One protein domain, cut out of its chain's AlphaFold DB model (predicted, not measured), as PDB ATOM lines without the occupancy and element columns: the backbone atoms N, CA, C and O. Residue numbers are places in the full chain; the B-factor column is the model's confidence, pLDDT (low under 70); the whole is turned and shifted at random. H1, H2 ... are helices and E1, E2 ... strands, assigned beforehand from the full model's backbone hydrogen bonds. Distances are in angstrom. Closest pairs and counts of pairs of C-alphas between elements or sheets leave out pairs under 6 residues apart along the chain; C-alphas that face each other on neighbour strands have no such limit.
ATOM      1  N   ILE A  19     131.054 128.039 156.212       53.38
ATOM      2  CA  ILE A  19     132.027 126.940 156.294       53.38
ATOM      3  C   ILE A  19     131.350 125.681 156.840       53.38
ATOM      4  O   ILE A  19     131.255 125.485 158.049       53.38
ATOM      5  N   GLY A  20     130.949 124.782 155.940       56.12
ATOM      6  CA  GLY A  20     130.733 123.384 156.305       56.12
ATOM      7  C   GLY A  20     132.071 122.719 156.646       56.12
ATOM      8  O   GLY A  20     132.998 122.746 155.830       56.12
ATOM      9  N   HIS A  21     132.178 122.138 157.843       57.31
ATOM     10  CA  HIS A  21     133.272 121.238 158.208       57.31
ATOM     11  C   HIS A  21     132.820 119.791 158.004       57.31
ATOM     12  O   HIS A  21     131.729 119.418 158.427       57.31
ATOM     13  N   VAL A  22     133.676 118.988 157.379       62.53
ATOM     14  CA  VAL A  22     133.598 117.526 157.396       62.53
ATOM     15  C   VAL A  22     134.922 117.071 157.989       62.53
ATOM     16  O   VAL A  22     135.978 117.523 157.538       62.53
ATOM     17  N   ASP A  23     134.868 116.245 159.028       57.28
ATOM     18  CA  ASP A  23     136.068 115.801 159.733       57.28
ATOM     19  C   ASP A  23     136.960 114.946 158.822       57.28
ATOM     20  O   ASP A  23     136.468 114.235 157.945       57.28
ATOM     21  N   ARG A  24     138.285 115.010 159.028       56.88
ATOM     22  CA  ARG A  24     139.262 114.205 158.276       56.88
ATOM     23  C   ARG A  24     138.916 112.710 158.427       56.88
ATOM     24  O   ARG A  24     139.000 112.213 159.552       56.88
ATOM     25  N   PRO A  25     138.615 111.979 157.333       59.91
ATOM     26  CA  PRO A  25     138.554 110.523 157.341       59.91
ATOM     27  C   PRO A  25     139.809 109.924 157.976       59.91
ATOM     28  O   PRO A  25     140.935 110.254 157.596       59.91
ATOM     29  N   GLN A  26     139.607 109.042 158.951       54.47
ATOM     30  CA  GLN A  26     140.672 108.330 159.657       54.47
ATOM     31  C   GLN A  26     141.093 107.071 158.879       54.47
ATOM     32  O   GLN A  26     141.106 105.974 159.428       54.47
ATOM     33  N   THR A  27     141.391 107.226 157.585       62.47
ATOM     34  CA  THR A  27     141.959 106.166 156.741       62.47
ATOM     35  C   THR A  27     143.369 106.542 156.299       62.47
ATOM     36  O   THR A  27     143.646 107.707 155.996       62.47
ATOM     37  N   ASP A  28     144.266 105.555 156.245       57.38
ATOM     38  CA  ASP A  28     145.668 105.751 155.839       57.38
ATOM     39  C   ASP A  28     145.781 106.261 154.390       57.38
ATOM     40  O   ASP A  28     146.694 107.015 154.048       57.38
ATOM     41  N   GLU A  29     144.768 105.951 153.570       59.62
ATOM     42  CA  GLU A  29     144.523 106.515 152.237       59.62
ATOM     43  C   GLU A  29     144.697 108.046 152.209       59.62
ATOM     44  O   GLU A  29     145.253 108.577 151.246       59.62
ATOM     45  N   TRP A  30     144.247 108.770 153.252       58.72
ATOM     46  CA  TRP A  30     144.206 110.240 153.285       58.72
ATOM     47  C   TRP A  30     145.551 110.891 152.951       58.72
ATOM     48  O   TRP A  30     145.578 111.930 152.288       58.72
ATOM     49  N   GLU A  31     146.671 110.315 153.390       59.66
ATOM     50  CA  GLU A  31     147.985 110.942 153.186       59.66
ATOM     51  C   GLU A  31     148.461 110.799 151.730       59.66
ATOM     52  O   GLU A  31     149.126 111.697 151.210       59.66
ATOM     53  N   ALA A  32     147.999 109.763 151.018       59.62
ATOM     54  CA  ALA A  32     148.094 109.685 149.562       59.62
ATOM     55  C   ALA A  32     147.088 110.629 148.871       59.62
ATOM     56  O   ALA A  32     147.466 111.344 147.935       59.62
ATOM     57  N   MET A  33     145.836 110.701 149.358       58.03
ATOM     58  CA  MET A  33     144.798 111.578 148.790       58.03
ATOM     59  C   MET A  33     145.241 113.045 148.772       58.03
ATOM     60  O   MET A  33     145.130 113.720 147.751       58.03
ATOM     61  N   ALA A  34     145.773 113.537 149.894       58.31
ATOM     62  CA  ALA A  34     146.149 114.936 150.079       58.31
ATOM     63  C   ALA A  34     147.378 115.367 149.254       58.31
ATOM     64  O   ALA A  34     147.525 116.555 148.965       58.31
ATOM     65  N   GLY A  35     148.257 114.426 148.884       56.81
ATOM     66  CA  GLY A  35     149.464 114.700 148.097       56.81
ATOM     67  C   GLY A  35     149.303 114.510 146.585       56.81
ATOM     68  O   GLY A  35     149.971 115.202 145.817       56.81
ATOM     69  N   VAL A  36     148.442 113.582 146.148       59.53
ATOM     70  CA  VAL A  36     148.382 113.128 144.744       59.53
ATOM     71  C   VAL A  36     147.013 113.358 144.093       59.53
ATOM     72  O   VAL A  36     146.946 113.669 142.902       59.53
ATOM     73  N   TRP A  37     145.909 113.219 144.833       63.66
ATOM     74  CA  TRP A  37     144.569 113.185 144.240       63.66
ATOM     75  C   TRP A  37     143.939 114.579 144.157       63.66
ATOM     76  O   TRP A  37     143.553 115.189 145.155       63.66
ATOM     77  N   LYS A  38     143.788 115.082 142.928       65.94
ATOM     78  CA  LYS A  38     143.089 116.342 142.638       65.94
ATOM     79  C   LYS A  38     141.578 116.135 142.747       65.94
ATOM     80  O   LYS A  38     141.018 115.356 141.982       65.94
ATOM     81  N   GLY A  39     140.915 116.868 143.640       68.44
ATOM     82  CA  GLY A  39     139.450 116.898 143.697       68.44
ATOM     83  C   GLY A  39     138.842 117.368 142.373       68.44
ATOM     84  O   GLY A  39     139.282 118.368 141.801       68.44
ATOM     85  N   ARG A  40     137.838 116.637 141.888       72.50
ATOM     86  CA  ARG A  40     136.996 116.994 140.744       72.50
ATOM     87  C   ARG A  40     135.742 117.691 141.269       72.50
ATOM     88  O   ARG A  40     135.161 117.248 142.255       72.50
ATOM     89  N   ILE A  41     135.360 118.803 140.649       74.12
ATOM     90  CA  ILE A  41     134.246 119.653 141.085       74.12
ATOM     91  C   ILE A  41     133.501 120.113 139.833       74.12
ATOM     92  O   ILE A  41     134.113 120.769 138.987       74.12
ATOM     93  N   GLU A  42     132.205 119.822 139.742       73.50
ATOM     94  CA  GLU A  42     131.343 120.266 138.644       73.50
ATOM     95  C   GLU A  42     130.079 120.962 139.168       73.50
ATOM     96  O   GLU A  42     129.406 120.472 140.078       73.50
ATOM     97  N   TRP A  43     129.772 122.122 138.581       73.50
ATOM     98  CA  TRP A  43     128.579 122.913 138.873       73.50
ATOM     99  C   TRP A  43     127.516 122.667 137.800       73.50
ATOM    100  O   TRP A  43     127.641 123.145 136.669       73.50
ATOM    101  N   ILE A  44     126.477 121.915 138.152       70.50
ATOM    102  CA  ILE A  44     125.455 121.459 137.210       70.50
ATOM    103  C   ILE A  44     124.437 122.565 136.951       70.50
ATOM    104  O   ILE A  44     123.830 123.103 137.877       70.50
ATOM    105  N   ASP A  45     124.209 122.850 135.670       65.81
ATOM    106  CA  ASP A  45     123.032 123.579 135.209       65.81
ATOM    107  C   ASP A  45     121.937 122.567 134.837       65.81
ATOM    108  O   ASP A  45     121.989 121.928 133.780       65.81
ATOM    109  N   GLU A  46     120.936 122.426 135.712       64.44
ATOM    110  CA  GLU A  46     119.808 121.497 135.540       64.44
ATOM    111  C   GLU A  46     118.970 121.776 134.272       64.44
ATOM    112  O   GLU A  46     118.169 120.933 133.875       64.44
ATOM    113  N   GLN A  47     119.167 122.917 133.592       59.41
ATOM    114  CA  GLN A  47     118.522 123.239 132.309       59.41
ATOM    115  C   GLN A  47     119.247 122.641 131.090       59.41
ATOM    116  O   GLN A  47     118.679 122.603 129.993       59.41
ATOM    117  N   THR A  48     120.497 122.198 131.251       61.38
ATOM    118  CA  THR A  48     121.329 121.662 130.155       61.38
ATOM    119  C   THR A  48     121.344 120.137 130.080       61.38
ATOM    120  O   THR A  48     121.526 119.598 128.990       61.38
ATOM    121  N   VAL A  49     121.126 119.463 131.211       66.00
ATOM    122  CA  VAL A  49     121.105 117.998 131.362       66.00
ATOM    123  C   VAL A  49     119.845 117.391 130.718       66.00
ATOM    124  O   VAL A  49     118.781 118.012 130.726       66.00
ATOM    125  N   GLU A  50     119.955 116.184 130.153       63.22
ATOM    126  CA  GLU A  50     118.805 115.452 129.600       63.22
ATOM    127  C   GLU A  50     117.876 114.948 130.724       63.22
ATOM    128  O   GLU A  50     118.333 114.485 131.772       63.22
ATOM    129  N   VAL A  51     116.561 115.070 130.515       62.41
ATOM    130  CA  VAL A  51     115.542 114.482 131.399       62.41
ATOM    131  C   VAL A  51     115.516 112.976 131.150       62.41
ATOM    132  O   VAL A  51     115.647 112.553 130.006       62.41
ATOM    133  N   THR A  77     112.111 126.003 142.587       45.69
ATOM    134  CA  THR A  77     113.438 125.387 142.372       45.69
ATOM    135  C   THR A  77     114.516 126.377 141.922       45.69
ATOM    136  O   THR A  77     115.692 126.125 142.170       45.69
ATOM    137  N   LYS A  78     114.142 127.555 141.392       49.81
ATOM    138  CA  LYS A  78     115.009 128.698 140.996       49.81
ATOM    139  C   LYS A  78     115.950 129.284 142.076       49.81
ATOM    140  O   LYS A  78     116.477 130.382 141.900       49.81
ATOM    141  N   LYS A  79     116.152 128.588 143.196       55.03
ATOM    142  CA  LYS A  79     117.047 128.948 144.303       55.03
ATOM    143  C   LYS A  79     117.992 127.827 144.746       55.03
ATOM    144  O   LYS A  79     118.688 128.032 145.738       55.03
ATOM    145  N   ILE A  80     118.004 126.664 144.092       67.44
ATOM    146  CA  ILE A  80     118.881 125.541 144.453       67.44
ATOM    147  C   ILE A  80     119.747 125.178 143.247       67.44
ATOM    148  O   ILE A  80     119.228 124.838 142.191       67.44
ATOM    149  N   GLU A  81     121.062 125.259 143.415       74.06
ATOM    150  CA  GLU A  81     122.062 124.835 142.432       74.06
ATOM    151  C   GLU A  81     122.686 123.504 142.887       74.06
ATOM    152  O   GLU A  81     122.913 123.300 144.085       74.06
ATOM    153  N   ARG A  82     122.967 122.587 141.952       77.94
ATOM    154  CA  ARG A  82     123.511 121.254 142.258       77.94
ATOM    155  C   ARG A  82     125.019 121.224 141.990       77.94
ATOM    156  O   ARG A  82     125.473 121.449 140.872       77.94
ATOM    157  N   LEU A  83     125.802 120.927 143.022       80.88
ATOM    158  CA  LEU A  83     127.261 120.831 142.966       80.88
ATOM    159  C   LEU A  83     127.690 119.391 143.251       80.88
ATOM    160  O   LEU A  83     127.351 118.849 144.303       80.88
ATOM    161  N   ILE A  84     128.465 118.784 142.353       82.31
ATOM    162  CA  ILE A  84     129.057 117.459 142.574       82.31
ATOM    163  C   ILE A  84     130.562 117.597 142.796       82.31
ATOM    164  O   ILE A  84     131.257 118.313 142.074       82.31
ATOM    165  N   VAL A  85     131.060 116.912 143.826       82.88
ATOM    166  CA  VAL A  85     132.475 116.878 144.200       82.88
ATOM    167  C   VAL A  85     132.921 115.424 144.320       82.88
ATOM    168  O   VAL A  85     132.492 114.724 145.233       82.88
ATOM    169  N   GLY A  86     133.793 114.980 143.417       80.06
ATOM    170  CA  GLY A  86     134.450 113.674 143.480       80.06
ATOM    171  C   GLY A  86     135.892 113.822 143.964       80.06
ATOM    172  O   GLY A  86     136.660 114.603 143.398       80.06
ATOM    173  N   TRP A  87     136.291 113.090 145.001       80.50
ATOM    174  CA  TRP A  87     137.670 113.089 145.490       80.50
ATOM    175  C   TRP A  87     138.044 111.725 146.064       80.50
ATOM    176  O   TRP A  87     137.335 111.185 146.909       80.50
ATOM    177  N   GLY A  88     139.150 111.154 145.581       79.00
ATOM    178  CA  GLY A  88     139.505 109.770 145.882       79.00
ATOM    179  C   GLY A  88     138.393 108.811 145.479       79.00
ATOM    180  O   GLY A  88     137.969 108.843 144.327       79.00
ATOM    181  N   GLY A  89     137.928 107.997 146.425       76.75
ATOM    182  CA  GLY A  89     136.748 107.143 146.278       76.75
ATOM    183  C   GLY A  89     135.467 107.717 146.897       76.75
ATOM    184  O   GLY A  89     134.558 106.947 147.180       76.75
ATOM    185  N   THR A  90     135.366 109.024 147.174       82.00
ATOM    186  CA  THR A  90     134.138 109.634 147.726       82.00
ATOM    187  C   THR A  90     133.514 110.661 146.788       82.00
ATOM    188  O   THR A  90     134.209 111.489 146.197       82.00
ATOM    189  N   ILE A  91     132.183 110.640 146.704       84.38
ATOM    190  CA  ILE A  91     131.363 111.586 145.942       84.38
ATOM    191  C   ILE A  91     130.427 112.302 146.914       84.38
ATOM    192  O   ILE A  91     129.636 111.662 147.608       84.38
ATOM    193  N   TRP A  92     130.478 113.631 146.932       84.62
ATOM    194  CA  TRP A  92     129.506 114.477 147.622       84.62
ATOM    195  C   TRP A  92     128.616 115.178 146.602       84.62
ATOM    196  O   TRP A  92     129.110 115.826 145.679       84.62
ATOM    197  N   ILE A  93     127.302 115.081 146.798       84.00
ATOM    198  CA  ILE A  93     126.301 115.850 146.057       84.00
ATOM    199  C   ILE A  93     125.768 116.908 147.013       84.00
ATOM    200  O   ILE A  93     125.230 116.586 148.073       84.00
ATOM    201  N   ILE A  94     125.968 118.171 146.657       83.19
ATOM    202  CA  ILE A  94     125.744 119.327 147.515       83.19
ATOM    203  C   ILE A  94     124.675 120.205 146.869       83.19
ATOM    204  O   ILE A  94     124.816 120.634 145.724       83.19
ATOM    205  N   HIS A  95     123.609 120.488 147.611       81.19
ATOM    206  CA  HIS A  95     122.589 121.457 147.228       81.19
ATOM    207  C   HIS A  95     122.991 122.830 147.769       81.19
ATOM    208  O   HIS A  95     123.101 123.033 148.982       81.19
ATOM    209  N   VAL A  96     123.241 123.776 146.867       77.88
ATOM    210  CA  VAL A  96     123.610 125.150 147.204       77.88
ATOM    211  C   VAL A  96     122.379 126.031 147.057       77.88
ATOM    212  O   VAL A  96     121.906 126.294 145.957       77.88
ATOM    213  N   HIS A  97     121.846 126.492 148.183       75.25
ATOM    214  CA  HIS A  97     120.711 127.399 148.213       75.25
ATOM    215  C   HIS A  97     121.186 128.851 148.083       75.25
ATOM    216  O   HIS A  97     121.955 129.335 148.921       75.25
ATOM    217  N   SER A  98     120.675 129.581 147.093       67.12
ATOM    218  CA  SER A  98     120.939 131.012 146.917       67.12
ATOM    219  C   SER A  98     120.392 131.835 148.094       67.12
ATOM    220  O   SER A  98     119.225 131.675 148.470       67.12
ATOM    221  N   GLY A  99     121.197 132.755 148.634       62.66
ATOM    222  CA  GLY A  99     120.757 133.708 149.662       62.66
ATOM    223  C   GLY A  99     119.717 134.715 149.148       62.66
ATOM    224  O   GLY A  99     119.561 134.907 147.942       62.66
ATOM    225  N   GLY A 100     118.993 135.379 150.050       63.25
ATOM    226  CA  GLY A 100     117.959 136.354 149.688       63.25
ATOM    227  C   GLY A 100     117.623 137.325 150.817       63.25
ATOM    228  O   GLY A 100     118.186 137.253 151.898       63.25
ATOM    229  N   ILE A 101     116.704 138.261 150.585       58.06
ATOM    230  CA  ILE A 101     116.232 139.162 151.651       58.06
ATOM    231  C   ILE A 101     115.192 138.411 152.496       58.06
ATOM    232  O   ILE A 101     114.267 137.811 151.943       58.06
ATOM    233  N   GLY A 102     115.358 138.419 153.820       54.50
ATOM    234  CA  GLY A 102     114.443 137.779 154.761       54.50
ATOM    235  C   GLY A 102     113.070 138.456 154.814       54.50
ATOM    236  O   GLY A 102     112.954 139.675 154.683       54.50
ATOM    237  N   THR A 103     112.024 137.661 155.036       55.69
ATOM    238  CA  THR A 103     110.642 138.124 155.234       55.69
ATOM    239  C   THR A 103     110.101 137.623 156.576       55.69
ATOM    240  O   THR A 103     110.483 136.557 157.056       55.69
ATOM    241  N   GLY A 104     109.224 138.404 157.215       61.09
ATOM    242  CA  GLY A 104     108.737 138.130 158.572       61.09
ATOM    243  C   GLY A 104     109.553 138.854 159.648       61.09
ATOM    244  O   GLY A 104     109.886 140.023 159.479       61.09
ATOM    245  N   VAL A 105     109.857 138.177 160.761       56.53
ATOM    246  CA  VAL A 105     110.486 138.787 161.957       56.53
ATOM    247  C   VAL A 105     111.878 139.374 161.668       56.53
ATOM    248  O   VAL A 105     112.249 140.379 162.264       56.53
ATOM    249  N   ASN A 106     112.604 138.812 160.698       54.12
ATOM    250  CA  ASN A 106     113.944 139.246 160.284       54.12
ATOM    251  C   ASN A 106     113.904 140.092 158.989       54.12
ATOM    252  O   ASN A 106     114.810 140.027 158.155       54.12
ATOM    253  N   ALA A 107     112.825 140.855 158.770       46.91
ATOM    254  CA  ALA A 107     112.671 141.708 157.591       46.91
ATOM    255  C   ALA A 107     113.760 142.795 157.533       46.91
ATOM    256  O   ALA A 107     113.779 143.722 158.341       46.91
ATOM    257  N   GLY A 108     114.653 142.681 156.546       57.28
ATOM    258  CA  GLY A 108     115.815 143.558 156.362       57.28
ATOM    259  C   GLY A 108     117.161 142.836 156.477       57.28
ATOM    260  O   GLY A 108     118.154 143.323 155.939       57.28
ATOM    261  N   GLU A 109     117.207 141.651 157.089       59.16
ATOM    262  CA  GLU A 109     118.410 140.816 157.085       59.16
ATOM    263  C   GLU A 109     118.575 140.102 155.732       59.16
ATOM    264  O   GLU A 109     117.618 139.567 155.163       59.16
ATOM    265  N   LYS A 110     119.806 140.063 155.208       59.03
ATOM    266  CA  LYS A 110     120.159 139.178 154.088       59.03
ATOM    267  C   LYS A 110     120.341 137.760 154.635       59.03
ATOM    268  O   LYS A 110     121.307 137.504 155.350       59.03
ATOM    269  N   SER A 111     119.466 136.826 154.270       60.84
ATOM    270  CA  SER A 111     119.733 135.408 154.487       60.84
ATOM    271  C   SER A 111     120.904 134.969 153.604       60.84
ATOM    272  O   SER A 111     120.947 135.206 152.395       60.84
ATOM    273  N   ILE A 112     121.897 134.364 154.246       62.00
ATOM    274  CA  ILE A 112     123.127 133.907 153.606       62.00
ATOM    275  C   ILE A 112     122.842 132.614 152.835       62.00
ATOM    276  O   ILE A 112     122.098 131.757 153.313       62.00
ATOM    277  N   GLY A 113     123.443 132.465 151.651       65.44
ATOM    278  CA  GLY A 113     123.350 131.221 150.888       65.44
ATOM    279  C   GLY A 113     123.967 130.051 151.657       65.44
ATOM    280  O   GLY A 113     125.088 130.163 152.159       65.44
ATOM    281  N   ARG A 114     123.228 128.942 151.767       69.38
ATOM    282  CA  ARG A 114     123.622 127.746 152.531       69.38
ATOM    283  C   ARG A 114     123.957 126.595 151.583       69.38
ATOM    284  O   ARG A 114     123.265 126.411 150.587       69.38
ATOM    285  N   ALA A 115     124.977 125.809 151.907       73.06
ATOM    286  CA  ALA A 115     125.311 124.581 151.189       73.06
ATOM    287  C   ALA A 115     125.013 123.373 152.087       73.06
ATOM    288  O   ALA A 115     125.447 123.339 153.237       73.06
ATOM    289  N   GLU A 116     124.268 122.404 151.566       78.69
ATOM    290  CA  GLU A 116     123.786 121.226 152.290       78.69
ATOM    291  C   GLU A 116     124.227 119.961 151.543       78.69
ATOM    292  O   GLU A 116     124.022 119.855 150.334       78.69
ATOM    293  N   ILE A 117     124.877 119.012 152.227       79.06
ATOM    294  CA  ILE A 117     125.308 117.749 151.607       79.06
ATOM    295  C   ILE A 117     124.074 116.850 151.484       79.06
ATOM    296  O   ILE A 117     123.637 116.252 152.462       79.06
ATOM    297  N   ALA A 118     123.506 116.783 150.283       80.56
ATOM    298  CA  ALA A 118     122.274 116.057 149.999       80.56
ATOM    299  C   ALA A 118     122.495 114.541 149.885       80.56
ATOM    300  O   ALA A 118     121.647 113.764 150.320       80.56
ATOM    301  N   LYS A 119     123.630 114.111 149.308       79.94
ATOM    302  CA  LYS A 119     124.051 112.699 149.244       79.94
ATOM    303  C   LYS A 119     125.568 112.569 149.394       79.94
ATOM    304  O   LYS A 119     126.324 113.450 148.981       79.94
ATOM    305  N   HIS A 120     126.000 111.445 149.956       84.00
ATOM    306  CA  HIS A 120     127.395 111.026 150.049       84.00
ATOM    307  C   HIS A 120     127.485 109.564 149.607       84.00
ATOM    308  O   HIS A 120     126.794 108.720 150.172       84.00
ATOM    309  N   LEU A 121     128.317 109.284 148.606       82.19
ATOM    310  CA  LEU A 121     128.566 107.943 148.074       82.19
ATOM    311  C   LEU A 121     130.050 107.604 148.269       82.19
ATOM    312  O   LEU A 121     130.907 108.477 148.101       82.19
ATOM    313  N   ARG A 122     130.359 106.345 148.593       81.88
ATOM    314  CA  ARG A 122     131.731 105.814 148.647       81.88
ATOM    315  C   ARG A 122     131.876 104.674 147.642       81.88
ATOM    316  O   ARG A 122     130.974 103.854 147.515       81.88
ATOM    317  N   MET A 123     133.010 104.649 146.958       79.38
ATOM    318  CA  MET A 123     133.363 103.735 145.876       79.38
ATOM    319  C   MET A 123     134.642 102.961 146.231       79.38
ATOM    320  O   MET A 123     135.433 103.389 147.073       79.38
ATOM    321  N   ASP A 124     134.831 101.829 145.561       80.50
ATOM    322  CA  ASP A 124     136.034 100.980 145.527       80.50
ATOM    323  C   ASP A 124     137.166 101.579 144.661       80.50
ATOM    324  O   ASP A 124     138.354 101.380 144.926       80.50
ATOM    325  N   CYS A 125     136.803 102.341 143.627       79.88
ATOM    326  CA  CYS A 125     137.715 102.978 142.680       79.88
ATOM    327  C   CYS A 125     138.125 104.410 143.074       79.88
ATOM    328  O   CYS A 125     137.397 105.117 143.774       79.88
ATOM    329  N   THR A 126     139.232 104.903 142.510       81.50
ATOM    330  CA  THR A 126     139.516 106.348 142.473       81.50
ATOM    331  C   THR A 126     138.778 107.023 141.314       81.50
ATOM    332  O   THR A 126     138.696 106.481 140.213       81.50
ATOM    333  N   ILE A 127     138.255 108.223 141.549       83.50
ATOM    334  CA  ILE A 127     137.468 108.991 140.578       83.50
ATOM    335  C   ILE A 127     138.413 109.825 139.700       83.50
ATOM    336  O   ILE A 127     138.901 110.878 140.118       83.50
ATOM    337  N   SER A 128     138.652 109.387 138.460       78.31
ATOM    338  CA  SER A 128     139.419 110.159 137.468       78.31
ATOM    339  C   SER A 128     138.621 111.325 136.894       78.31
ATOM    340  O   SER A 128     139.156 112.423 136.706       78.31
ATOM    341  N   GLY A 129     137.333 111.091 136.644       79.19
ATOM    342  CA  GLY A 129     136.375 112.055 136.114       79.19
ATOM    343  C   GLY A 129     134.962 111.723 136.584       79.19
ATOM    344  O   GLY A 129     134.670 110.581 136.932       79.19
ATOM    345  N   ILE A 130     134.102 112.734 136.632       82.50
ATOM    346  CA  ILE A 130     132.728 112.635 137.123       82.50
ATOM    347  C   ILE A 130     131.882 113.682 136.400       82.50
ATOM    348  O   ILE A 130     132.366 114.798 136.221       82.50
ATOM    349  N   SER A 131     130.675 113.318 135.963       81.06
ATOM    350  CA  SER A 131     129.685 114.250 135.411       81.06
ATOM    351  C   SER A 131     128.276 113.647 135.413       81.06
ATOM    352  O   SER A 131     128.128 112.443 135.612       81.06
ATOM    353  N   LEU A 132     127.227 114.447 135.208       78.31
ATOM    354  CA  LEU A 132     125.873 113.915 135.006       78.31
ATOM    355  C   LEU A 132     125.643 113.558 133.537       78.31
ATOM    356  O   LEU A 132     125.928 114.352 132.643       78.31
ATOM    357  N   TYR A 133     125.082 112.372 133.303       74.38
ATOM    358  CA  TYR A 133     124.571 111.971 131.993       74.38
ATOM    359  C   TYR A 133     123.106 112.407 131.825       74.38
ATOM    360  O   TYR A 133     122.743 112.986 130.803       74.38
ATOM    361  N   SER A 134     122.298 112.216 132.870       76.25
ATOM    362  CA  SER A 134     120.904 112.661 132.960       76.25
ATOM    363  C   SER A 134     120.599 113.243 134.348       76.25
ATOM    364  O   SER A 134     121.499 113.414 135.177       76.25
ATOM    365  N   GLN A 135     119.340 113.598 134.621       74.88
ATOM    366  CA  GLN A 135     118.947 114.170 135.915       74.88
ATOM    367  C   GLN A 135     119.166 113.211 137.097       74.88
ATOM    368  O   GLN A 135     119.467 113.691 138.202       74.88
ATOM    369  N   ASN A 136     119.069 111.896 136.861       77.88
ATOM    370  CA  ASN A 136     119.315 110.848 137.854       77.88
ATOM    371  C   ASN A 136     120.561 109.985 137.584       77.88
ATOM    372  O   ASN A 136     121.085 109.422 138.542       77.88
ATOM    373  N   LEU A 137     121.088 109.893 136.355       83.69
ATOM    374  CA  LEU A 137     122.273 109.073 136.058       83.69
ATOM    375  C   LEU A 137     123.581 109.864 136.189       83.69
ATOM    376  O   LEU A 137     123.868 110.797 135.430       83.69
ATOM    377  N   LEU A 138     124.416 109.430 137.132       84.31
ATOM    378  CA  LEU A 138     125.770 109.918 137.359       84.31
ATOM    379  C   LEU A 138     126.781 109.056 136.592       84.31
ATOM    380  O   LEU A 138     126.846 107.842 136.775       84.31
ATOM    381  N   LEU A 139     127.602 109.698 135.765       84.94
ATOM    382  CA  LEU A 139     128.669 109.072 134.996       84.94
ATOM    383  C   LEU A 139     130.006 109.243 135.727       84.94
ATOM    384  O   LEU A 139     130.467 110.366 135.952       84.94
ATOM    385  N   VAL A 140     130.644 108.129 136.078       86.12
ATOM    386  CA  VAL A 140     131.933 108.101 136.776       86.12
ATOM    387  C   VAL A 140     132.966 107.398 135.903       86.12
ATOM    388  O   VAL A 140     132.783 106.253 135.497       86.12
ATOM    389  N   LEU A 141     134.077 108.084 135.635       85.88
ATOM    390  CA  LEU A 141     135.271 107.473 135.062       85.88
ATOM    391  C   LEU A 141     136.116 106.941 136.223       85.88
ATOM    392  O   LEU A 141     136.818 107.699 136.904       85.88
ATOM    393  N   ALA A 142     135.972 105.645 136.465       85.31
ATOM    394  CA  ALA A 142     136.579 104.908 137.554       85.31
ATOM    395  C   ALA A 142     137.988 104.438 137.169       85.31
ATOM    396  O   ALA A 142     138.223 103.897 136.091       85.31
ATOM    397  N   TYR A 143     138.938 104.616 138.077       81.25
ATOM    398  CA  TYR A 143     140.267 104.027 137.997       81.25
ATOM    399  C   TYR A 143     140.426 103.108 139.206       81.25
ATOM    400  O   TYR A 143     140.500 103.581 140.348       81.25
ATOM    401  N   GLY A 144     140.424 101.799 138.960       74.12
ATOM    402  CA  GLY A 144     140.679 100.797 139.988       74.12
ATOM    403  C   GLY A 144     142.093 100.935 140.550       74.12
ATOM    404  O   GLY A 144     143.035 101.282 139.834       74.12
ATOM    405  N   HIS A 145     142.260 100.659 141.839       67.31
ATOM    406  CA  HIS A 145     143.600 100.407 142.354       67.31
ATOM    407  C   HIS A 145     144.113  99.090 141.747       67.31
ATOM    408  O   HIS A 145     143.332  98.143 141.654       67.31
ATOM    409  N   PRO A 146     145.396  98.979 141.350       58.22
ATOM    410  CA  PRO A 146     146.003  97.657 141.277       58.22
ATOM    411  C   PRO A 146     145.899  97.048 142.680       58.22
ATOM    412  O   PRO A 146     146.270  97.712 143.653       58.22
ATOM    413  N   GLU A 147     145.342  95.840 142.785       47.12
ATOM    414  CA  GLU A 147     145.188  95.163 144.073       47.12
ATOM    415  C   GLU A 147     146.548  95.084 144.780       47.12
ATOM    416  O   GLU A 147     147.590  94.870 144.150       47.12
ATOM    417  N   ASN A 190     151.964  99.118 136.557       68.06
ATOM    418  CA  ASN A 190     151.205  98.309 135.612       68.06
ATOM    419  C   ASN A 190     149.735  98.463 135.991       68.06
ATOM    420  O   ASN A 190     149.136  97.587 136.610       68.06
ATOM    421  N   ASN A 191     149.230  99.669 135.757       76.81
ATOM    422  CA  ASN A 191     147.913 100.091 136.208       76.81
ATOM    423  C   ASN A 191     146.811  99.376 135.403       76.81
ATOM    424  O   ASN A 191     147.050  99.050 134.238       76.81
ATOM    425  N   PRO A 192     145.618  99.139 135.981       80.06
ATOM    426  CA  PRO A 192     144.476  98.626 135.227       80.06
ATOM    427  C   PRO A 192     143.982  99.653 134.187       80.06
ATOM    428  O   PRO A 192     144.278 100.850 134.309       80.06
ATOM    429  N   PRO A 193     143.231  99.224 133.155       81.69
ATOM    430  CA  PRO A 193     142.511 100.157 132.294       81.69
ATOM    431  C   PRO A 193     141.431 100.894 133.109       81.69
ATOM    432  O   PRO A 193     140.920 100.341 134.086       81.69
ATOM    433  N   PRO A 194     141.062 102.132 132.738       84.69
ATOM    434  CA  PRO A 194     139.940 102.808 133.370       84.69
ATOM    435  C   PRO A 194     138.617 102.123 132.994       84.69
ATOM    436  O   PRO A 194     138.449 101.610 131.886       84.69
ATOM    437  N   GLU A 195     137.662 102.166 133.911       86.62
ATOM    438  CA  GLU A 195     136.291 101.687 133.740       86.62
ATOM    439  C   GLU A 195     135.348 102.887 133.602       86.62
ATOM    440  O   GLU A 195     135.537 103.923 134.247       86.62
ATOM    441  N   LEU A 196     134.299 102.746 132.795       85.88
ATOM    442  CA  LEU A 196     133.169 103.666 132.819       85.88
ATOM    443  C   LEU A 196     132.061 103.028 133.658       85.88
ATOM    444  O   LEU A 196     131.709 101.869 133.443       85.88
ATOM    445  N   ARG A 197     131.532 103.769 134.635       85.31
ATOM    446  CA  ARG A 197     130.445 103.304 135.502       85.31
ATOM    447  C   ARG A 197     129.293 104.302 135.491       85.31
ATOM    448  O   ARG A 197     129.501 105.514 135.603       85.31
ATOM    449  N   LEU A 198     128.079 103.778 135.363       85.19
ATOM    450  CA  LEU A 198     126.825 104.523 135.456       85.19
ATOM    451  C   LEU A 198     126.174 104.216 136.804       85.19
ATOM    452  O   LEU A 198     125.954 103.052 137.131       85.19
ATOM    453  N   ILE A 199     125.878 105.250 137.585       84.25
ATOM    454  CA  ILE A 199     125.286 105.134 138.921       84.25
ATOM    455  C   ILE A 199     123.941 105.851 138.905       84.25
ATOM    456  O   ILE A 199     123.891 107.054 138.641       84.25
ATOM    457  N   ASP A 200     122.860 105.142 139.220       81.69
ATOM    458  CA  ASP A 200     121.580 105.797 139.476       81.69
ATOM    459  C   ASP A 200     121.619 106.476 140.851       81.69
ATOM    460  O   ASP A 200     121.871 105.855 141.889       81.69
ATOM    461  N   LEU A 201     121.360 107.780 140.868       78.88
ATOM    462  CA  LEU A 201     121.286 108.564 142.087       78.88
ATOM    463  C   LEU A 201     120.073 108.205 142.951       78.88
ATOM    464  O   LEU A 201     120.121 108.478 144.155       78.88
ATOM    465  N   ALA A 202     118.990 107.654 142.395       75.25
ATOM    466  CA  ALA A 202     117.803 107.270 143.154       75.25
ATOM    467  C   ALA A 202     118.036 105.976 143.955       75.25
ATOM    468  O   ALA A 202     117.888 106.002 145.179       75.25
ATOM    469  N   SER A 203     118.463 104.892 143.303       75.31
ATOM    470  CA  SER A 203     118.771 103.599 143.930       75.31
ATOM    471  C   SER A 203     120.119 103.557 144.664       75.31
ATOM    472  O   SER A 203     120.290 102.739 145.565       75.31
ATOM    473  N   GLN A 204     121.069 104.421 144.280       73.00
ATOM    474  CA  GLN A 204     122.494 104.358 144.644       73.00
ATOM    475  C   GLN A 204     123.227 103.102 144.128       73.00
ATOM    476  O   GLN A 204     124.312 102.784 144.615       73.00
ATOM    477  N   SER A 205     122.666 102.394 143.141       75.44
ATOM    478  CA  SER A 205     123.286 101.221 142.517       75.44
ATOM    479  C   SER A 205     124.077 101.576 141.258       75.44
ATOM    480  O   SER A 205     123.666 102.415 140.456       75.44
ATOM    481  N   GLU A 206     125.170 100.853 141.039       75.56
ATOM    482  CA  GLU A 206     125.858 100.802 139.749       75.56
ATOM    483  C   GLU A 206     124.961 100.039 138.759       75.56
ATOM    484  O   GLU A 206     124.617  98.882 139.000       75.56
ATOM    485  N   VAL A 207     124.512 100.715 137.699       65.12
ATOM    486  CA  VAL A 207     123.526 100.202 136.729       65.12
ATOM    487  C   VAL A 207     124.184  99.278 135.707       65.12
ATOM    488  O   VAL A 207     123.583  98.288 135.304       65.12
ATOM    489  N   ASP A 208     125.419  99.593 135.314       60.44
ATOM    490  CA  ASP A 208     126.208  98.792 134.380       60.44
ATOM    491  C   ASP A 208     127.713  98.939 134.666       60.44
ATOM    492  O   ASP A 208     128.153  99.957 135.222       60.44
ATOM    493  N   LYS A 209     128.502  97.926 134.285       58.53
ATOM    494  CA  LYS A 209     129.976  97.932 134.356       58.53
ATOM    495  C   LYS A 209     130.561  97.444 133.035       58.53
ATOM    496  O   LYS A 209     130.472  96.259 132.723       58.53
ATOM    497  N   ASP A 210     131.203  98.349 132.300       60.22
ATOM    498  CA  ASP A 210     131.964  97.989 131.100       60.22
ATOM    499  C   ASP A 210     133.166  97.087 131.452       60.22
ATOM    500  O   ASP A 210     133.879  97.349 132.423       60.22
ATOM    501  N   ASP A 211     133.442  96.077 130.612       55.09
ATOM    502  CA  ASP A 211     134.550  95.093 130.720       55.09
ATOM    503  C   ASP A 211     135.936  95.744 130.388       55.09
ATOM    504  O   ASP A 211     136.775  95.166 129.694       55.09
ATOM    505  N   GLY A 212     136.161  96.981 130.863       64.38
ATOM    506  CA  GLY A 212     137.345  97.831 130.659       64.38
ATOM    507  C   GLY A 212     137.311  98.701 129.388       64.38
ATOM    508  O   GLY A 212     136.983  98.236 128.297       64.38
ATOM    509  N   LEU A 213     137.705  99.979 129.490       77.50
ATOM    510  CA  LEU A 213     137.787 100.869 128.322       77.50
ATOM    511  C   LEU A 213     139.000 100.542 127.436       77.50
ATOM    512  O   LEU A 213     140.128 100.400 127.914       77.50
ATOM    513  N   ILE A 214     138.783 100.518 126.117       77.69
ATOM    514  CA  ILE A 214     139.817 100.251 125.104       77.69
ATOM    515  C   ILE A 214     140.704 101.497 124.906       77.69
ATOM    516  O   ILE A 214     140.579 102.222 123.922       77.69
ATOM    517  N   VAL A 215     141.599 101.753 125.864       78.56
ATOM    518  CA  VAL A 215     142.592 102.844 125.830       78.56
ATOM    519  C   VAL A 215     143.993 102.275 125.591       78.56
ATOM    520  O   VAL A 215     144.359 101.251 126.164       78.56
ATOM    521  N   SER A 216     144.831 102.936 124.794       79.81
ATOM    522  CA  SER A 216     146.231 102.546 124.623       79.81
ATOM    523  C   SER A 216     147.114 102.970 125.810       79.81
ATOM    524  O   SER A 216     146.942 104.033 126.408       79.81
ATOM    525  N   ARG A 217     148.118 102.137 126.134       79.19
ATOM    526  CA  ARG A 217     149.219 102.447 127.079       79.19
ATOM    527  C   ARG A 217     148.784 102.749 128.525       79.19
ATOM    528  O   ARG A 217     149.575 103.316 129.284       79.19
ATOM    529  N   TYR A 218     147.574 102.331 128.905       79.12
ATOM    530  CA  TYR A 218     146.962 102.571 130.218       79.12
ATOM    531  C   TYR A 218     147.859 102.174 131.403       79.12
ATOM    532  O   TYR A 218     147.891 102.890 132.401       79.12
ATOM    533  N   GLU A 219     148.670 101.116 131.240       81.56
ATOM    534  CA  GLU A 219     149.675 100.605 132.190       81.56
ATOM    535  C   GLU A 219     150.479 101.705 132.909       81.56
ATOM    536  O   GLU A 219     150.850 101.549 134.073       81.56
ATOM    537  N   ARG A 220     150.789 102.798 132.191       78.44
ATOM    538  CA  ARG A 220     151.707 103.874 132.604       78.44
ATOM    539  C   ARG A 220     151.011 105.177 132.998       78.44
ATOM    540  O   ARG A 220     151.701 106.152 133.289       78.44
ATOM    541  N   LEU A 221     149.684 105.221 132.934       79.62
ATOM    542  CA  LEU A 221     148.882 106.414 133.185       79.62
ATOM    543  C   LEU A 221     148.258 106.345 134.577       79.62
ATOM    544  O   LEU A 221     147.830 105.280 135.016       79.62
ATOM    545  N   SER A 222     148.205 107.478 135.270       77.06
ATOM    546  CA  SER A 222     147.593 107.601 136.593       77.06
ATOM    547  C   SER A 222     146.129 108.038 136.505       77.06
ATOM    548  O   SER A 222     145.683 108.579 135.490       77.06
ATOM    549  N   SER A 223     145.393 107.923 137.613       75.94
ATOM    550  CA  SER A 223     144.028 108.454 137.715       75.94
ATOM    551  C   SER A 223     143.922 109.969 137.466       75.94
ATOM    552  O   SER A 223     142.834 110.466 137.171       75.94
ATOM    553  N   GLY A 224     145.031 110.717 137.530       73.31
ATOM    554  CA  GLY A 224     145.077 112.141 137.197       73.31
ATOM    555  C   GLY A 224     145.159 112.458 135.697       73.31
ATOM    556  O   GLY A 224     144.813 113.581 135.317       73.31
ATOM    557  N   ASP A 225     145.597 111.502 134.869       80.06
ATOM    558  CA  ASP A 225     145.879 111.683 133.435       80.06
ATOM    559  C   ASP A 225     144.648 111.450 132.546       80.06
ATOM    560  O   ASP A 225     144.538 112.036 131.467       80.06
ATOM    561  N   TYR A 226     143.695 110.644 133.017       81.31
ATOM    562  CA  TYR A 226     142.390 110.469 132.381       81.31
ATOM    563  C   TYR A 226     141.447 111.616 132.736       81.31
ATOM    564  O   TYR A 226     141.415 112.061 133.889       81.31
ATOM    565  N   HIS A 227     140.681 112.117 131.768       76.38
ATOM    566  CA  HIS A 227     139.595 113.069 132.022       76.38
ATOM    567  C   HIS A 227     138.328 112.626 131.273       76.38
ATOM    568  O   HIS A 227     138.397 111.956 130.240       76.38
ATOM    569  N   LEU A 228     137.183 113.034 131.816       80.56
ATOM    570  CA  LEU A 228     135.841 112.808 131.292       80.56
ATOM    571  C   LEU A 228     135.225 114.172 130.960       80.56
ATOM    572  O   LEU A 228     135.327 115.089 131.775       80.56
ATOM    573  N   GLY A 229     134.577 114.296 129.805       72.75
ATOM    574  CA  GLY A 229     133.777 115.462 129.441       72.75
ATOM    575  C   GLY A 229     132.485 115.035 128.757       72.75
ATOM    576  O   GLY A 229     132.522 114.315 127.761       72.75
ATOM    577  N   VAL A 230     131.344 115.480 129.279       72.44
ATOM    578  CA  VAL A 230     130.028 115.250 128.671       72.44
ATOM    579  C   VAL A 230     129.600 116.519 127.938       72.44
ATOM    580  O   VAL A 230     129.668 117.617 128.484       72.44
ATOM    581  N   LEU A 231     129.156 116.374 126.691       70.69
ATOM    582  CA  LEU A 231     128.483 117.425 125.932       70.69
ATOM    583  C   LEU A 231     126.990 117.067 125.849       70.69
ATOM    584  O   LEU A 231     126.640 116.177 125.064       70.69
ATOM    585  N   PRO A 232     126.113 117.726 126.635       67.12
ATOM    586  CA  PRO A 232     124.685 117.423 126.641       67.12
ATOM    587  C   PRO A 232     124.045 117.637 125.268       67.12
ATOM    588  O   PRO A 232     124.431 118.565 124.550       67.12
ATOM    589  N   ALA A 233     123.042 116.837 124.901       63.00
ATOM    590  CA  ALA A 233     122.450 116.840 123.557       63.00
ATOM    591  C   ALA A 233     121.993 118.226 123.063       63.00
ATOM    592  O   ALA A 233     122.205 118.564 121.898       63.00
ATOM    593  N   ARG A 234     121.444 119.069 123.952       58.97
ATOM    594  CA  ARG A 234     121.067 120.468 123.651       58.97
ATOM    595  C   ARG A 234     122.252 121.307 123.151       58.97
ATOM    596  O   ARG A 234     122.099 122.114 122.235       58.97
ATOM    597  N   ASN A 235     123.437 121.076 123.712       57.84
ATOM    598  CA  ASN A 235     124.680 121.752 123.343       57.84
ATOM    599  C   ASN A 235     125.401 121.050 122.180       57.84
ATOM    600  O   ASN A 235     126.060 121.712 121.381       57.84
ATOM    601  N   ALA A 236     125.237 119.732 122.021       55.12
ATOM    602  CA  ALA A 236     125.698 119.013 120.834       55.12
ATOM    603  C   ALA A 236     124.955 119.483 119.569       55.12
ATOM    604  O   ALA A 236     125.588 119.775 118.555       55.12
ATOM    605  N   ALA A 237     123.629 119.647 119.643       50.56
ATOM    606  CA  ALA A 237     122.812 120.145 118.539       50.56
ATOM    607  C   ALA A 237     123.205 121.571 118.109       50.56
ATOM    608  O   ALA A 237     123.340 121.837 116.914       50.56
ATOM    609  N   SER A 238     123.455 122.480 119.061       53.44
ATOM    610  CA  SER A 238     123.889 123.849 118.751       53.44
ATOM    611  C   SER A 238     125.340 123.920 118.258       53.44
ATOM    612  O   SER A 238     125.624 124.684 117.332       53.44
ATOM    613  N   ALA A 239     126.242 123.072 118.766       49.97
ATOM    614  CA  ALA A 239     127.591 122.920 118.221       49.97
ATOM    615  C   ALA A 239     127.555 122.443 116.754       49.97
ATOM    616  O   ALA A 239     128.155 123.083 115.886       49.97
ATOM    617  N   VAL A 240     126.777 121.397 116.447       48.75
ATOM    618  CA  VAL A 240     126.590 120.893 115.075       48.75
ATOM    619  C   VAL A 240     125.959 121.959 114.169       48.75
ATOM    620  O   VAL A 240     126.468 122.191 113.072       48.75
ATOM    621  N   ALA A 241     124.926 122.675 114.627       45.84
ATOM    622  CA  ALA A 241     124.325 123.776 113.871       45.84
ATOM    623  C   ALA A 241     125.332 124.904 113.576       45.84
ATOM    624  O   ALA A 241     125.430 125.362 112.437       45.84
ATOM    625  N   LEU A 306     129.754 112.509 115.612       62.81
ATOM    626  CA  LEU A 306     129.404 113.791 116.239       62.81
ATOM    627  C   LEU A 306     128.092 114.373 115.685       62.81
ATOM    628  O   LEU A 306     127.477 115.191 116.360       62.81
ATOM    629  N   LEU A 307     127.661 113.952 114.488       57.47
ATOM    630  CA  LEU A 307     126.419 114.392 113.838       57.47
ATOM    631  C   LEU A 307     125.191 113.560 114.251       57.47
ATOM    632  O   LEU A 307     124.069 114.023 114.058       57.47
ATOM    633  N   LYS A 308     125.383 112.352 114.811       63.69
ATOM    634  CA  LYS A 308     124.303 111.575 115.455       63.69
ATOM    635  C   LYS A 308     123.657 112.424 116.579       63.69
ATOM    636  O   LYS A 308     124.395 113.165 117.235       63.69
ATOM    637  N   PRO A 309     122.354 112.304 116.883       59.47
ATOM    638  CA  PRO A 309     121.732 112.976 118.033       59.47
ATOM    639  C   PRO A 309     122.216 112.418 119.396       59.47
ATOM    640  O   PRO A 309     123.089 111.544 119.452       59.47
ATOM    641  N   GLY A 310     121.670 112.953 120.495       66.81
ATOM    642  CA  GLY A 310     121.965 112.536 121.876       66.81
ATOM    643  C   GLY A 310     123.306 113.035 122.435       66.81
ATOM    644  O   GLY A 310     124.190 113.470 121.687       66.81
ATOM    645  N   SER A 311     123.457 112.980 123.763       73.19
ATOM    646  CA  SER A 311     124.667 113.444 124.458       73.19
ATOM    647  C   SER A 311     125.937 112.713 124.014       73.19
ATOM    648  O   SER A 311     125.921 111.520 123.697       73.19
ATOM    649  N   LYS A 312     127.057 113.445 123.987       75.50
ATOM    650  CA  LYS A 312     128.375 112.937 123.576       75.50
ATOM    651  C   LYS A 312     129.291 112.830 124.782       75.50
ATOM    652  O   LYS A 312     129.508 113.820 125.476       75.50
ATOM    653  N   ILE A 313     129.842 111.642 125.005       80.69
ATOM    654  CA  ILE A 313     130.799 111.393 126.081       80.69
ATOM    655  C   ILE A 313     132.194 111.350 125.454       80.69
ATOM    656  O   ILE A 313     132.468 110.509 124.598       80.69
ATOM    657  N   PHE A 314     133.066 112.253 125.890       81.06
ATOM    658  CA  PHE A 314     134.480 112.276 125.536       81.06
ATOM    659  C   PHE A 314     135.296 111.756 126.720       81.06
ATOM    660  O   PHE A 314     135.274 112.340 127.806       81.06
ATOM    661  N   ILE A 315     136.036 110.671 126.508       83.81
ATOM    662  CA  ILE A 315     137.000 110.129 127.471       83.81
ATOM    663  C   ILE A 315     138.377 110.263 126.837       83.81
ATOM    664  O   ILE A 315     138.592 109.781 125.725       83.81
ATOM    665  N   HIS A 316     139.310 110.923 127.519       80.06
ATOM    666  CA  HIS A 316     140.632 111.178 126.954       80.06
ATOM    667  C   HIS A 316     141.772 110.699 127.851       80.06
ATOM    668  O   HIS A 316     141.687 110.728 129.081       80.06
ATOM    669  N   SER A 317     142.883 110.346 127.214       81.88
ATOM    670  CA  SER A 317     144.183 110.094 127.831       81.88
ATOM    671  C   SER A 317     145.254 110.970 127.152       81.88
ATOM    672  O   SER A 317     144.966 111.624 126.149       81.88
ATOM    673  N   PRO A 318     146.514 110.981 127.625       79.88
ATOM    674  CA  PRO A 318     147.613 111.664 126.933       79.88
ATOM    675  C   PRO A 318     147.968 111.104 125.540       79.88
ATOM    676  O   PRO A 318     148.855 111.655 124.883       79.88
ATOM    677  N   TYR A 319     147.330 110.011 125.100       79.75
ATOM    678  CA  TYR A 319     147.583 109.355 123.810       79.75
ATOM    679  C   TYR A 319     146.320 109.134 122.962       79.75
ATOM    680  O   TYR A 319     146.420 109.142 121.736       79.75
ATOM    681  N   ASP A 320     145.152 108.987 123.593       80.56
ATOM    682  CA  ASP A 320     143.918 108.509 122.965       80.56
ATOM    683  C   ASP A 320     142.736 109.439 123.284       80.56
ATOM    684  O   ASP A 320     142.667 110.048 124.354       80.56
ATOM    685  N   CYS A 321     141.757 109.497 122.379       81.88
ATOM    686  CA  CYS A 321     140.477 110.170 122.594       81.88
ATOM    687  C   CYS A 321     139.341 109.251 122.129       81.88
ATOM    688  O   CYS A 321     139.276 108.889 120.954       81.88
ATOM    689  N   ILE A 322     138.465 108.869 123.057       82.44
ATOM    690  CA  ILE A 322     137.303 108.012 122.827       82.44
ATOM    691  C   ILE A 322     136.054 108.894 122.820       82.44
ATOM    692  O   ILE A 322     135.806 109.646 123.762       82.44
ATOM    693  N   LEU A 323     135.256 108.765 121.759       81.00
ATOM    694  CA  LEU A 323     133.922 109.344 121.640       81.00
ATOM    695  C   LEU A 323     132.890 108.220 121.771       81.00
ATOM    696  O   LEU A 323     132.775 107.395 120.864       81.00
ATOM    697  N   ALA A 324     132.125 108.218 122.859       78.88
ATOM    698  CA  ALA A 324     130.981 107.328 123.032       78.88
ATOM    699  C   ALA A 324     129.659 108.056 122.727       78.88
ATOM    700  O   ALA A 324     129.490 109.250 123.004       78.88
ATOM    701  N   THR A 325     128.723 107.315 122.133       76.94
ATOM    702  CA  THR A 325     127.384 107.769 121.730       76.94
ATOM    703  C   THR A 325     126.352 106.691 122.056       76.94
ATOM    704  O   THR A 325     126.694 105.509 122.084       76.94
ATOM    705  N   LYS A 326     125.080 107.077 122.235       73.25
ATOM    706  CA  LYS A 326     123.951 106.128 122.262       73.25
ATOM    707  C   LYS A 326     123.968 105.275 120.974       73.25
ATOM    708  O   LYS A 326     124.410 105.762 119.931       73.25
ATOM    709  N   ARG A 327     123.554 104.004 121.066       68.88
ATOM    710  CA  ARG A 327     123.399 103.111 119.902       68.88
ATOM    711  C   ARG A 327     122.123 103.485 119.149       68.88
ATOM    712  O   ARG A 327     121.089 103.666 119.786       68.88
TER     713      ARG A 327
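This is residues 19 to 51, 77 to 147, 190 to 241 and 306 to 327 of the 990 residues of an uncharacterized protein of Verticillium dahliae (UniProt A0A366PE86). Three antiparallel sheets are stacked partly face to face, E5 to E8 between E1 to E4 on one side and E9 to E11 on the other, while the loop of residues 98 to 113 carries the hairpin of E3 and E4 far out to one end of the longest axis. H1 comes before the first sheet, after residues 21 to 28, which stick out, and H2 only grazes the third sheet. The printed part has 178 residues, under half of them in named elements, with two named helices and eleven named strands in the order H1, E1 to E9, H2, E10, E11; the class is mostly strand. The whole is only just compact, close to loose, with a radius of gyration of the C-alphas of 18.6 A and spans of 63 by 50 by 29 A.

Start at C-alpha 29, at (144.523, 106.515, 152.237), where H1 begins; it takes residues 29 to 36 and is 10.7 A long. Next read E1, residues 40 to 44, and past a cut E2, residues 80 to 87, 22.6 A. E3, residues 90 to 97, 22.3 A, and E4, residues 114 to 122, 23.7 A, follow. Find C-alpha 126 at (139.516, 106.348, 142.473), where E5 begins; it runs to residue 132 over 17.3 A. E6, residues 137 to 143, measures 18.8 A, and E7, residues 195 to 200, 16.3 A. Then come E8, residues 206 to 209, and E9, residues 227 to 231. H2, residues 233 to 241, is 12.1 A long. After E10, residues 312 to 316, look for E11, residues 321 to 324, ending at C-alpha 324, (130.981, 107.328, 123.032).

Begin with the strongly twisted sheet in the order E1, E2, E3, E4, where E2, E3 and E4 form a meander, each strand the antiparallel neighbour of the one before. Look at N 42 and O 84, 2.9 A apart, for E1 and E2; at N 83 and O 94, 2.9 A, for the hairpin E2 and E3; and at N 95 and O 116, 2.8 A, for the hairpin E3 and E4. The second sheet, E5, E6, E7, E8, is strongly twisted too; there N 139 and O 131 are 2.8 A apart, N 140 and O 197 2.9 A, and N 207 and O 198 2.8 A. These two sheets are face to face, their best planes 19 degrees apart; the closest C-alphas of E2 and E5 are those of Gly 86 and Ile 127, 6.3 A. The second sheet is also face to face with the third, E9, E10, E11, at 30 degrees; the closest C-alphas of E5 and E9 are those of Gly 129 and Leu 228, 4.9 A. In the third sheet look at N 229 and O 314, 2.9 A, and N 315 and O 322, 2.9 A. H2 is on this sheet but only grazes it with residues 233 to 239. H1 is not on the first sheet, and H1 and H2 are apart. In H2 every O i to N i+4 pair is within hydrogen-bond range; in H1, 3 of 4 are.

The two C-alphas farthest apart are those of Val 105 and Arg 217, 63.5 A. Three cuts interrupt the printed part: C-alphas 51 and 77 are 15.6 A apart, 147 and 190 10.8 A, and 241 and 306 11.5 A. The links E3 to E4 and E8 to E9 are long; in the first, residues 100 to 101 pair with 110 to 111, antiparallel. Mean pLDDT of the printed part is 70.9; 75 residues are under 70, among them residues 19 to 39, 98 to 114 and 232 to 241.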